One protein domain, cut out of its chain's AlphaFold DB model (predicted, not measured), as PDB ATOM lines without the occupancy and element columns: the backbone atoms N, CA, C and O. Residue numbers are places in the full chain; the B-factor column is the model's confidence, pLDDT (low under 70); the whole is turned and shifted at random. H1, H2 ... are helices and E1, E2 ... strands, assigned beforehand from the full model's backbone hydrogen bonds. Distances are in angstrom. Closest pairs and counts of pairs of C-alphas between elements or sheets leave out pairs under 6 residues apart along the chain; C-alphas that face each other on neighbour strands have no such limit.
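AT A GLANCE: This is residues 2 to 43 and 90 to 138 of the 138 residues of an uncharacterized protein of Chryseobacterium arthrosphaerae (UniProt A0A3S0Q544). One twisted sheet of five antiparallel strands makes the body; residues 2 to 18, with no named element, run past its edge strand E1, and short H1 lies beyond one end of the strands. The 91 printed residues hold five named strands, then one named helix, in sheet order E1 E2 E5 E4 E3. The class is mostly strand, with under half of the residues in named elements. It is compact, radius of gyration of the C-alphas 13.9 A, spanning 38 by 29 by 27 A.

IN THESE COORDINATES: E1, residues 19 to 26, starts at C-alpha (7.860, 45.600, 44.447) and is 23.2 A long. E2, residues 29 to 37, is 24.7 A; E3, 94 to 101, 22.5 A; E4, 109 to 113, 14.1 A; E5, 122 to 127, 17.0 A. H1, residues 132 to 135, ends at C-alpha (34.367, 50.889, 40.625).

HOW THE PARTS SIT: E1 and E2 form a hairpin, N 22 and O 34 being 2.8 A apart. E2 and E5 are antiparallel, N 35 and O 124 at 2.8 A. Hairpins E3-E4 and E4-E5 make a meander, each strand the antiparallel neighbour of the one before, with N 99 and O 110 at 2.8 A, N 111 and O 125 at 2.9 A. H1, not on the sheet, is too short for an O i to N i+4 pair.

THE WHOLE: Residues 44 to 89 are not printed; C-alphas 43 and 90 are 16.7 A apart. Residues 2 to 17 and 134 to 138 have pLDDT under 70.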
ATOM      1  N   LEU A   2      34.537  36.253  51.756       29.00
ATOM      2  CA  LEU A   2      34.848  37.676  51.555       29.00
ATOM      3  C   LEU A   2      33.718  38.553  52.124       29.00
ATOM      4  O   LEU A   2      32.668  38.732  51.525       29.00
ATOM      5  N   VAL A   3      33.942  38.996  53.358       28.72
ATOM      6  CA  VAL A   3      33.696  40.334  53.923       28.72
ATOM      7  C   VAL A   3      32.687  41.245  53.180       28.72
ATOM      8  O   VAL A   3      33.062  42.165  52.466       28.72
ATOM      9  N   LEU A   4      31.395  41.081  53.483       33.88
ATOM     10  CA  LEU A   4      30.296  42.033  53.217       33.88
ATOM     11  C   LEU A   4      30.222  43.148  54.300       33.88
ATOM     12  O   LEU A   4      29.148  43.481  54.792       33.88
ATOM     13  N   LYS A   5      31.360  43.698  54.766       34.06
ATOM     14  CA  LYS A   5      31.406  44.498  56.022       34.06
ATOM     15  C   LYS A   5      31.055  45.988  55.946       34.06
ATOM     16  O   LYS A   5      31.041  46.603  57.004       34.06
ATOM     17  N   TYR A   6      30.752  46.580  54.791       35.44
ATOM     18  CA  TYR A   6      30.477  48.032  54.734       35.44
ATOM     19  C   TYR A   6      29.293  48.449  53.856       35.44
ATOM     20  O   TYR A   6      29.134  49.633  53.566       35.44
ATOM     21  N   LEU A   7      28.406  47.520  53.484       40.25
ATOM     22  CA  LEU A   7      27.136  47.906  52.872       40.25
ATOM     23  C   LEU A   7      26.168  48.316  53.990       40.25
ATOM     24  O   LEU A   7      25.500  47.477  54.595       40.25
ATOM     25  N   GLN A   8      26.105  49.611  54.299       40.59
ATOM     26  CA  GLN A   8      25.049  50.156  55.149       40.59
ATOM     27  C   GLN A   8      23.758  50.184  54.310       40.59
ATOM     28  O   GLN A   8      23.414  51.172  53.663       40.59
ATOM     29  N   ILE A   9      23.100  49.026  54.222       43.72
ATOM     30  CA  ILE A   9      21.841  48.842  53.498       43.72
ATOM     31  C   ILE A   9      20.750  49.562  54.291       43.72
ATOM     32  O   ILE A   9      20.328  49.103  55.350       43.72
ATOM     33  N   PHE A  10      20.276  50.691  53.774       41.03
ATOM     34  CA  PHE A  10      19.107  51.368  54.323       41.03
ATOM     35  C   PHE A  10      17.840  50.815  53.658       41.03
ATOM     36  O   PHE A  10      17.475  51.187  52.540       41.03
ATOM     37  N   ASN A  11      17.148  49.922  54.370       39.59
ATOM     38  CA  ASN A  11      15.837  49.401  53.984       39.59
ATOM     39  C   ASN A  11      14.749  50.454  54.241       39.59
ATOM     40  O   ASN A  11      14.100  50.439  55.286       39.59
ATOM     41  N   LYS A  12      14.500  51.358  53.287       39.56
ATOM     42  CA  LYS A  12      13.255  52.143  53.273       39.56
ATOM     43  C   LYS A  12      12.281  51.499  52.290       39.56
ATOM     44  O   LYS A  12      12.358  51.749  51.093       39.56
ATOM     45  N   LYS A  13      11.370  50.665  52.802       45.47
ATOM     46  CA  LYS A  13      10.271  50.087  52.017       45.47
ATOM     47  C   LYS A  13       9.367  51.221  51.528       45.47
ATOM     48  O   LYS A  13       8.600  51.782  52.306       45.47
ATOM     49  N   SER A  14       9.462  51.583  50.255       44.84
ATOM     50  CA  SER A  14       8.382  52.299  49.577       44.84
ATOM     51  C   SER A  14       7.370  51.255  49.123       44.84
ATOM     52  O   SER A  14       7.733  50.358  48.366       44.84
ATOM     53  N   ASN A  15       6.127  51.335  49.600       42.38
ATOM     54  CA  ASN A  15       5.055  50.456  49.139       42.38
ATOM     55  C   ASN A  15       4.734  50.776  47.669       42.38
ATOM     56  O   ASN A  15       3.888  51.619  47.386       42.38
ATOM     57  N   GLY A  16       5.415  50.123  46.729       52.78
ATOM     58  CA  GLY A  16       4.758  49.716  45.492       52.78
ATOM     59  C   GLY A  16       3.910  48.495  45.822       52.78
ATOM     60  O   GLY A  16       4.318  47.697  46.667       52.78
ATOM     61  N   VAL A  17       2.741  48.348  45.198       57.44
ATOM     62  CA  VAL A  17       1.799  47.241  45.474       57.44
ATOM     63  C   VAL A  17       2.485  45.863  45.380       57.44
ATOM     64  O   VAL A  17       2.095  44.936  46.080       57.44
ATOM     65  N   ASP A  18       3.579  45.783  44.616       73.44
ATOM     66  CA  ASP A  18       4.149  44.544  44.098       73.44
ATOM     67  C   ASP A  18       5.691  44.490  44.074       73.44
ATOM     68  O   ASP A  18       6.288  43.553  43.542       73.44
ATOM     69  N   THR A  19       6.392  45.511  44.585       79.94
ATOM     70  CA  THR A  19       7.860  45.600  44.447       79.94
ATOM     71  C   THR A  19       8.512  46.293  45.629       79.94
ATOM     72  O   THR A  19       8.124  47.386  46.035       79.94
ATOM     73  N   SER A  20       9.549  45.652  46.158       85.06
ATOM     74  CA  SER A  20      10.446  46.192  47.170       85.06
ATOM     75  C   SER A  20      11.686  46.774  46.499       85.06
ATOM     76  O   SER A  20      12.296  46.140  45.638       85.06
ATOM     77  N   VAL A  21      12.064  47.985  46.910       86.19
ATOM     78  CA  VAL A  21      13.261  48.677  46.426       86.19
ATOM     79  C   VAL A  21      14.185  48.955  47.601       86.19
ATOM     80  O   VAL A  21      13.772  49.537  48.603       86.19
ATOM     81  N   TYR A  22      15.445  48.563  47.462       84.75
ATOM     82  CA  TYR A  22      16.493  48.760  48.455       84.75
ATOM     83  C   TYR A  22      17.594  49.625  47.853       84.75
ATOM     84  O   TYR A  22      18.117  49.317  46.788       84.75
ATOM     85  N   ASN A  23      17.955  50.725  48.509       86.19
ATOM     86  CA  ASN A  23      19.005  51.613  48.012       86.19
ATOM     87  C   ASN A  23      20.374  51.166  48.542       86.19
ATOM     88  O   ASN A  23      20.512  50.832  49.718       86.19
ATOM     89  N   ILE A  24      21.387  51.210  47.679       84.81
ATOM     90  CA  ILE A  24      22.782  50.936  48.031       84.81
ATOM     91  C   ILE A  24      23.473  52.280  48.252       84.81
ATOM     92  O   ILE A  24      23.459  53.127  47.352       84.81
ATOM     93  N   PHE A  25      24.070  52.474  49.428       83.75
ATOM     94  CA  PHE A  25      24.803  53.688  49.792       83.75
ATOM     95  C   PHE A  25      26.275  53.389  50.075       83.75
ATOM     96  O   PHE A  25      26.608  52.343  50.627       83.75
ATOM     97  N   PHE A  26      27.138  54.345  49.743       80.75
ATOM     98  CA  PHE A  26      28.541  54.382  50.141       80.75
ATOM     99  C   PHE A  26      28.892  55.814  50.545       80.75
ATOM    100  O   PHE A  26      28.632  56.737  49.776       80.75
ATOM    101  N   GLN A  27      29.442  56.001  51.751       82.44
ATOM    102  CA  GLN A  27      29.735  57.332  52.315       82.44
ATOM    103  C   GLN A  27      28.538  58.296  52.192       82.44
ATOM    104  O   GLN A  27      28.667  59.398  51.672       82.44
ATOM    105  N   GLU A  28      27.345  57.833  52.587       81.94
ATOM    106  CA  GLU A  28      26.073  58.584  52.518       81.94
ATOM    107  C   GLU A  28      25.577  58.937  51.099       81.94
ATOM    108  O   GLU A  28      24.448  59.398  50.927       81.94
ATOM    109  N   LYS A  29      26.347  58.631  50.049       83.31
ATOM    110  CA  LYS A  29      25.942  58.789  48.650       83.31
ATOM    111  C   LYS A  29      25.241  57.528  48.147       83.31
ATOM    112  O   LYS A  29      25.755  56.421  48.291       83.31
ATOM    113  N   LYS A  30      24.073  57.678  47.511       86.12
ATOM    114  CA  LYS A  30      23.401  56.567  46.819       86.12
ATOM    115  C   LYS A  30      24.228  56.164  45.597       86.12
ATOM    116  O   LYS A  30      24.412  56.970  44.690       86.12
ATOM    117  N   ILE A  31      24.676  54.914  45.563       87.38
ATOM    118  CA  ILE A  31      25.473  54.352  44.464       87.38
ATOM    119  C   ILE A  31      24.705  53.316  43.642       87.38
ATOM    120  O   ILE A  31      25.154  52.943  42.568       87.38
ATOM    121  N   GLY A  32      23.539  52.854  44.094       88.88
ATOM    122  CA  GLY A  32      22.755  51.871  43.351       88.88
ATOM    123  C   GLY A  32      21.421  51.530  43.998       88.88
ATOM    124  O   GLY A  32      20.986  52.157  44.970       88.88
ATOM    125  N   SER A  33      20.725  50.552  43.432       89.69
ATOM    126  CA  SER A  33      19.450  50.045  43.939       89.69
ATOM    127  C   SER A  33      19.268  48.571  43.602       89.69
ATOM    128  O   SER A  33      19.713  48.109  42.555       89.69
ATOM    129  N   ILE A  34      18.586  47.863  44.492       91.00
ATOM    130  CA  ILE A  34      18.138  46.486  44.331       91.00
ATOM    131  C   ILE A  34      16.614  46.511  44.252       91.00
ATOM    132  O   ILE A  34      15.962  47.147  45.079       91.00
ATOM    133  N   TYR A  35      16.055  45.819  43.272       90.81
ATOM    134  CA  TYR A  35      14.624  45.682  43.042       90.81
ATOM    135  C   TYR A  35      14.244  44.217  43.209       90.81
ATOM    136  O   TYR A  35      14.935  43.342  42.689       90.81
ATOM    137  N   PHE A  36      13.157  43.951  43.926       89.81
ATOM    138  CA  PHE A  36      12.638  42.602  44.122       89.81
ATOM    139  C   PHE A  36      11.113  42.607  44.206       89.81
ATOM    140  O   PHE A  36      10.547  43.345  45.013       89.81
ATOM    141  N   GLY A  37      10.442  41.776  43.411       88.00
ATOM    142  CA  GLY A  37       8.987  41.607  43.477       88.00
ATOM    143  C   GLY A  37       8.374  41.148  42.160       88.00
ATOM    144  O   GLY A  37       9.089  40.786  41.233       88.00
ATOM    145  N   SER A  38       7.049  41.177  42.051       83.06
ATOM    146  CA  SER A  38       6.331  40.648  40.885       83.06
ATOM    147  C   SER A  38       6.454  41.542  39.641       83.06
ATOM    148  O   SER A  38       6.280  41.066  38.516       83.06
ATOM    149  N   TYR A  39       6.822  42.819  39.809       77.06
ATOM    150  CA  TYR A  39       6.954  43.771  38.706       77.06
ATOM    151  C   TYR A  39       8.290  44.525  38.704       77.06
ATOM    152  O   TYR A  39       8.575  45.385  39.527       77.06
ATOM    153  N   TYR A  40       9.105  44.273  37.687       80.50
ATOM    154  CA  TYR A  40      10.211  45.141  37.305       80.50
ATOM    155  C   TYR A  40      10.332  45.112  35.784       80.50
ATOM    156  O   TYR A  40      10.196  44.049  35.164       80.50
ATOM    157  N   ARG A  41      10.531  46.282  35.171       80.81
ATOM    158  CA  ARG A  41      10.737  46.379  33.724       80.81
ATOM    159  C   ARG A  41      12.198  46.019  33.420       80.81
ATOM    160  O   ARG A  41      13.075  46.581  34.073       80.81
ATOM    161  N   PRO A  42      12.467  45.132  32.445       79.75
ATOM    162  CA  PRO A  42      13.825  44.870  31.972       79.75
ATOM    163  C   PRO A  42      14.548  46.158  31.575       79.75
ATOM    164  O   PRO A  42      13.914  47.187  31.324       79.75
ATOM    165  N   PHE A  43      15.875  46.103  31.473       89.12
ATOM    166  CA  PHE A  43      16.649  47.284  31.114       89.12
ATOM    167  C   PHE A  43      16.296  47.754  29.700       89.12
ATOM    168  O   PHE A  43      16.507  47.036  28.722       89.12
ATOM    169  N   THR A  90      23.723  32.892  31.933       94.19
ATOM    170  CA  THR A  90      23.070  31.955  32.849       94.19
ATOM    171  C   THR A  90      23.810  31.933  34.179       94.19
ATOM    172  O   THR A  90      24.893  31.370  34.296       94.19
ATOM    173  N   ILE A  91      23.187  32.482  35.222       92.25
ATOM    174  CA  ILE A  91      23.751  32.535  36.573       92.25
ATOM    175  C   ILE A  91      22.872  31.703  37.495       92.25
ATOM    176  O   ILE A  91      21.673  31.941  37.626       92.25
ATOM    177  N   ASN A  92      23.472  30.701  38.142       89.06
ATOM    178  CA  ASN A  92      22.765  29.783  39.039       89.06
ATOM    179  C   ASN A  92      21.490  29.185  38.402       89.06
ATOM    180  O   ASN A  92      20.425  29.172  39.014       89.06
ATOM    181  N   LYS A  93      21.602  28.727  37.145       90.19
ATOM    182  CA  LYS A  93      20.505  28.158  36.332       90.19
ATOM    183  C   LYS A  93      19.371  29.131  35.969       90.19
ATOM    184  O   LYS A  93      18.382  28.693  35.391       90.19
ATOM    185  N   ASN A  94      19.512  30.423  36.259       90.12
ATOM    186  CA  ASN A  94      18.560  31.454  35.853       90.12
ATOM    187  C   ASN A  94      19.172  32.314  34.745       90.12
ATOM    188  O   ASN A  94      20.350  32.668  34.810       90.12
ATOM    189  N   ILE A  95      18.370  32.661  33.738       92.69
ATOM    190  CA  ILE A  95      18.790  33.588  32.685       92.69
ATOM    191  C   ILE A  95      18.761  35.005  33.260       92.69
ATOM    192  O   ILE A  95      17.727  35.472  33.741       92.69
ATOM    193  N   ALA A  96      19.903  35.677  33.191       95.38
ATOM    194  CA  ALA A  96      20.085  37.059  33.586       95.38
ATOM    195  C   ALA A  96      20.305  37.930  32.347       95.38
ATOM    196  O   ALA A  96      21.093  37.581  31.471       95.38
ATOM    197  N   GLN A  97      19.651  39.087  32.289       96.25
ATOM    198  CA  GLN A  97      20.033  40.175  31.397       96.25
ATOM    199  C   GLN A  97      21.071  41.039  32.114       96.25
ATOM    200  O   GLN A  97      20.814  41.551  33.205       96.25
ATOM    201  N   ILE A  98      22.233  41.227  31.502       95.06
ATOM    202  CA  ILE A  98      23.319  42.044  32.036       95.06
ATOM    203  C   ILE A  98      23.419  43.329  31.216       95.06
ATOM    204  O   ILE A  98      23.400  43.305  29.984       95.06
ATOM    205  N   MET A  99      23.509  44.458  31.917       94.88
ATOM    206  CA  MET A  99      23.676  45.799  31.366       94.88
ATOM    207  C   MET A  99      25.066  46.316  31.723       94.88
ATOM    208  O   MET A  99      25.426  46.359  32.899       94.88
ATOM    209  N   LEU A 100      25.830  46.727  30.712       92.56
ATOM    210  CA  LEU A 100      27.144  47.346  30.886       92.56
ATOM    211  C   LEU A 100      27.204  48.690  30.160       92.56
ATOM    212  O   LEU A 100      26.741  48.780  29.023       92.56
ATOM    213  N   PRO A 101      27.831  49.719  30.743       92.38
ATOM    214  CA  PRO A 101      27.968  51.005  30.077       92.38
ATOM    215  C   PRO A 101      28.901  50.890  28.865       92.38
ATOM    216  O   PRO A 101      29.982  50.305  28.952       92.38
ATOM    217  N   LYS A 102      28.529  51.497  27.730       91.19
ATOM    218  CA  LYS A 102      29.411  51.564  26.548       91.19
ATOM    219  C   LYS A 102      30.546  52.572  26.716       91.19
ATOM    220  O   LYS A 102      31.538  52.510  25.993       91.19
ATOM    221  N   LYS A 103      30.378  53.550  27.613       86.19
ATOM    222  CA  LYS A 103      31.321  54.654  27.846       86.19
ATOM    223  C   LYS A 103      31.609  54.771  29.339       86.19
ATOM    224  O   LYS A 103      30.702  54.663  30.152       86.19
ATOM    225  N   SER A 104      32.858  55.055  29.698       78.56
ATOM    226  CA  SER A 104      33.347  55.033  31.088       78.56
ATOM    227  C   SER A 104      32.533  55.870  32.082       78.56
ATOM    228  O   SER A 104      32.411  55.463  33.231       78.56
ATOM    229  N   ASN A 105      31.957  56.991  31.636       80.44
ATOM    230  CA  ASN A 105      31.219  57.942  32.475       80.44
ATOM    231  C   ASN A 105      29.756  58.133  32.031       80.44
ATOM    232  O   ASN A 105      29.148  59.155  32.348       80.44
ATOM    233  N   LYS A 106      29.195  57.208  31.241       85.44
ATOM    234  CA  LYS A 106      27.814  57.309  30.748       85.44
ATOM    235  C   LYS A 106      27.133  55.945  30.759       85.44
ATOM    236  O   LYS A 106      27.749  54.951  30.395       85.44
ATOM    237  N   GLY A 107      25.850  55.930  31.109       89.44
ATOM    238  CA  GLY A 107      25.040  54.719  31.156       89.44
ATOM    239  C   GLY A 107      24.893  54.196  32.579       89.44
ATOM    240  O   GLY A 107      24.795  54.960  33.539       89.44
ATOM    241  N   SER A 108      24.799  52.884  32.714       91.69
ATOM    242  CA  SER A 108      24.543  52.182  33.963       91.69
ATOM    243  C   SER A 108      25.109  50.770  33.889       91.69
ATOM    244  O   SER A 108      25.256  50.195  32.813       91.69
ATOM    245  N   ILE A 109      25.409  50.198  35.046       92.31
ATOM    246  CA  ILE A 109      25.707  48.777  35.187       92.31
ATOM    247  C   ILE A 109      24.553  48.110  35.920       92.31
ATOM    248  O   ILE A 109      23.978  48.685  36.846       92.31
ATOM    249  N   GLY A 110      24.188  46.904  35.513       93.94
ATOM    250  CA  GLY A 110      23.154  46.176  36.221       93.94
ATOM    251  C   GLY A 110      22.992  44.740  35.779       93.94
ATOM    252  O   GLY A 110      23.503  44.316  34.746       93.94
ATOM    253  N   ILE A 111      22.244  44.004  36.584       95.69
ATOM    254  CA  ILE A 111      21.826  42.638  36.311       95.69
ATOM    255  C   ILE A 111      20.343  42.501  36.625       95.69
ATOM    256  O   ILE A 111      19.880  43.025  37.637       95.69
ATOM    257  N   TYR A 112      19.603  41.837  35.748       95.94
ATOM    258  CA  TYR A 112      18.169  41.608  35.858       95.94
ATOM    259  C   TYR A 112      17.863  40.128  35.654       95.94
ATOM    260  O   TYR A 112      18.338  39.523  34.700       95.94
ATOM    261  N   PHE A 113      17.027  39.570  36.516       95.12
ATOM    262  CA  PHE A 113      16.467  38.233  36.403       95.12
ATOM    263  C   PHE A 113      14.951  38.354  36.287       95.12
ATOM    264  O   PHE A 113      14.303  38.971  37.136       95.12
ATOM    265  N   ASP A 114      14.388  37.729  35.256       91.69
ATOM    266  CA  ASP A 114      12.937  37.729  35.022       91.69
ATOM    267  C   ASP A 114      12.182  36.793  35.984       91.69
ATOM    268  O   ASP A 114      10.971  36.906  36.141       91.69
ATOM    269  N   SER A 115      12.903  35.890  36.656       91.38
ATOM    270  CA  SER A 115      12.389  35.016  37.711       91.38
ATOM    271  C   SER A 115      13.547  34.514  38.576       91.38
ATOM    272  O   SER A 115      14.535  34.021  38.035       91.38
ATOM    273  N   VAL A 116      13.430  34.605  39.904       90.31
ATOM    274  CA  VAL A 116      14.421  34.056  40.858       90.31
ATOM    275  C   VAL A 116      13.851  33.029  41.837       90.31
ATOM    276  O   VAL A 116      14.608  32.407  42.579       90.31
ATOM    277  N   ASP A 117      12.533  32.823  41.844       88.25
ATOM    278  CA  ASP A 117      11.861  31.847  42.702       88.25
ATOM    279  C   ASP A 117      10.605  31.246  42.045       88.25
ATOM    280  O   ASP A 117      10.244  31.570  40.913       88.25
ATOM    281  N   VAL A 118       9.931  30.348  42.768       88.06
ATOM    282  CA  VAL A 118       8.710  29.659  42.309       88.06
ATOM    283  C   VAL A 118       7.515  30.595  42.107       88.06
ATOM    284  O   VAL A 118       6.583  30.245  41.386       88.06
ATOM    285  N   TYR A 119       7.543  31.783  42.714       88.94
ATOM    286  CA  TYR A 119       6.508  32.805  42.579       88.94
ATOM    287  C   TYR A 119       6.776  33.745  41.399       88.94
ATOM    288  O   TYR A 119       6.009  34.681  41.182       88.94
ATOM    289  N   LYS A 120       7.835  33.483  40.619       89.38
ATOM    290  CA  LYS A 120       8.285  34.316  39.498       89.38
ATOM    291  C   LYS A 120       8.602  35.746  39.922       89.38
ATOM    292  O   LYS A 120       8.380  36.688  39.162       89.38
ATOM    293  N   ASN A 121       9.129  35.920  41.136       90.25
ATOM    294  CA  ASN A 121       9.627  37.224  41.538       90.25
ATOM    295  C   ASN A 121      10.791  37.627  40.634       90.25
ATOM    296  O   ASN A 121      11.712  36.850  40.380       90.25
ATOM    297  N   LYS A 122      10.743  38.869  40.172       92.44
ATOM    298  CA  LYS A 122      11.796  39.532  39.417       92.44
ATOM    299  C   LYS A 122      12.810  40.116  40.378       92.44
ATOM    300  O   LYS A 122      12.460  40.580  41.465       92.44
ATOM    301  N   PHE A 123      14.065  40.127  39.954       93.38
ATOM    302  CA  PHE A 123      15.161  40.684  40.735       93.38
ATOM    303  C   PHE A 123      16.062  41.527  39.846       93.38
ATOM    304  O   PHE A 123      16.417  41.102  38.750       93.38
ATOM    305  N   ALA A 124      16.467  42.702  40.313       94.50
ATOM    306  CA  ALA A 124      17.459  43.507  39.617       94.50
ATOM    307  C   ALA A 124      18.406  44.201  40.586       94.50
ATOM    308  O   ALA A 124      17.989  44.651  41.648       94.50
ATOM    309  N   ILE A 125      19.661  44.366  40.183       93.06
ATOM    310  CA  ILE A 125      20.614  45.275  40.823       93.06
ATOM    311  C   ILE A 125      21.069  46.261  39.758       93.06
ATOM    312  O   ILE A 125      21.451  45.846  38.667       93.06
ATOM    313  N   VAL A 126      21.027  47.557  40.062       92.94
ATOM    314  CA  VAL A 126      21.401  48.621  39.123       92.94
ATOM    315  C   VAL A 126      22.235  49.681  39.820       92.94
ATOM    316  O   VAL A 126      21.896  50.125  40.917       92.94
ATOM    317  N   SER A 127      23.287  50.141  39.153       90.81
ATOM    318  CA  SER A 127      24.063  51.316  39.532       90.81
ATOM    319  C   SER A 127      24.216  52.263  38.343       90.81
ATOM    320  O   SER A 127      24.575  51.860  37.238       90.81
ATOM    321  N   THR A 128      23.947  53.544  38.586       86.69
ATOM    322  CA  THR A 128      24.166  54.649  37.636       86.69
ATOM    323  C   THR A 128      25.447  55.425  37.951       86.69
ATOM    324  O   THR A 128      25.806  56.358  37.240       86.69
ATOM    325  N   GLU A 129      26.116  55.096  39.056       85.12
ATOM    326  CA  GLU A 129      27.251  55.838  39.586       85.12
ATOM    327  C   GLU A 129      28.546  55.107  39.216       85.12
ATOM    328  O   GLU A 129      29.004  54.203  39.908       85.12
ATOM    329  N   LEU A 130      29.115  55.500  38.076       81.31
ATOM    330  CA  LEU A 130      30.214  54.793  37.415       81.31
ATOM    331  C   LEU A 130      31.598  55.413  37.675       81.31
ATOM    332  O   LEU A 130      32.545  55.107  36.951       81.31
ATOM    333  N   SER A 131      31.743  56.303  38.661       78.62
ATOM    334  CA  SER A 131      33.046  56.916  38.955       78.62
ATOM    335  C   SER A 131      34.104  55.876  39.340       78.62
ATOM    336  O   SER A 131      33.814  54.876  39.997       78.62
ATOM    337  N   GLU A 132      35.363  56.135  38.975       74.00
ATOM    338  CA  GLU A 132      36.506  55.263  39.298       74.00
ATOM    339  C   GLU A 132      36.629  54.959  40.798       74.00
ATOM    340  O   GLU A 132      37.013  53.856  41.182       74.00
ATOM    341  N   GLY A 133      36.258  55.921  41.650       70.56
ATOM    342  CA  GLY A 133      36.201  55.719  43.097       70.56
ATOM    343  C   GLY A 133      35.221  54.615  43.494       70.56
ATOM    344  O   GLY A 133      35.546  53.812  44.359       70.56
ATOM    345  N   ASN A 134      34.066  54.526  42.828       69.06
ATOM    346  CA  ASN A 134      33.041  53.526  43.119       69.06
ATOM    347  C   ASN A 134      33.279  52.183  42.429       69.06
ATOM    348  O   ASN A 134      32.912  51.158  42.994       69.06
ATOM    349  N   LYS A 135      33.965  52.150  41.278       68.69
ATOM    350  CA  LYS A 135      34.367  50.889  40.625       68.69
ATOM    351  C   LYS A 135      35.228  49.997  41.518       68.69
ATOM    352  O   LYS A 135      35.146  48.785  41.402       68.69
ATOM    353  N   LYS A 136      36.047  50.585  42.396       64.69
ATOM    354  CA  LYS A 136      36.895  49.843  43.347       64.69
ATOM    355  C   LYS A 136      36.141  49.316  44.573       64.69
ATOM    356  O   LYS A 136      36.716  48.549  45.337       64.69
ATOM    357  N   ASN A 137      34.904  49.765  44.787       58.50
ATOM    358  CA  ASN A 137      34.108  49.449  45.975       58.50
ATOM    359  C   ASN A 137      33.075  48.333  45.733       58.50
ATOM    360  O   ASN A 137      32.440  47.896  46.694       58.50
ATOM    361  N   PHE A 138      32.899  47.909  44.478       53.53
ATOM    362  CA  PHE A 138      32.136  46.728  44.065       53.53
ATOM    363  C   PHE A 138      33.088  45.565  43.782       53.53
ATOM    364  O   PHE A 138      32.692  44.419  44.085       53.53
TER     365      PHE A 138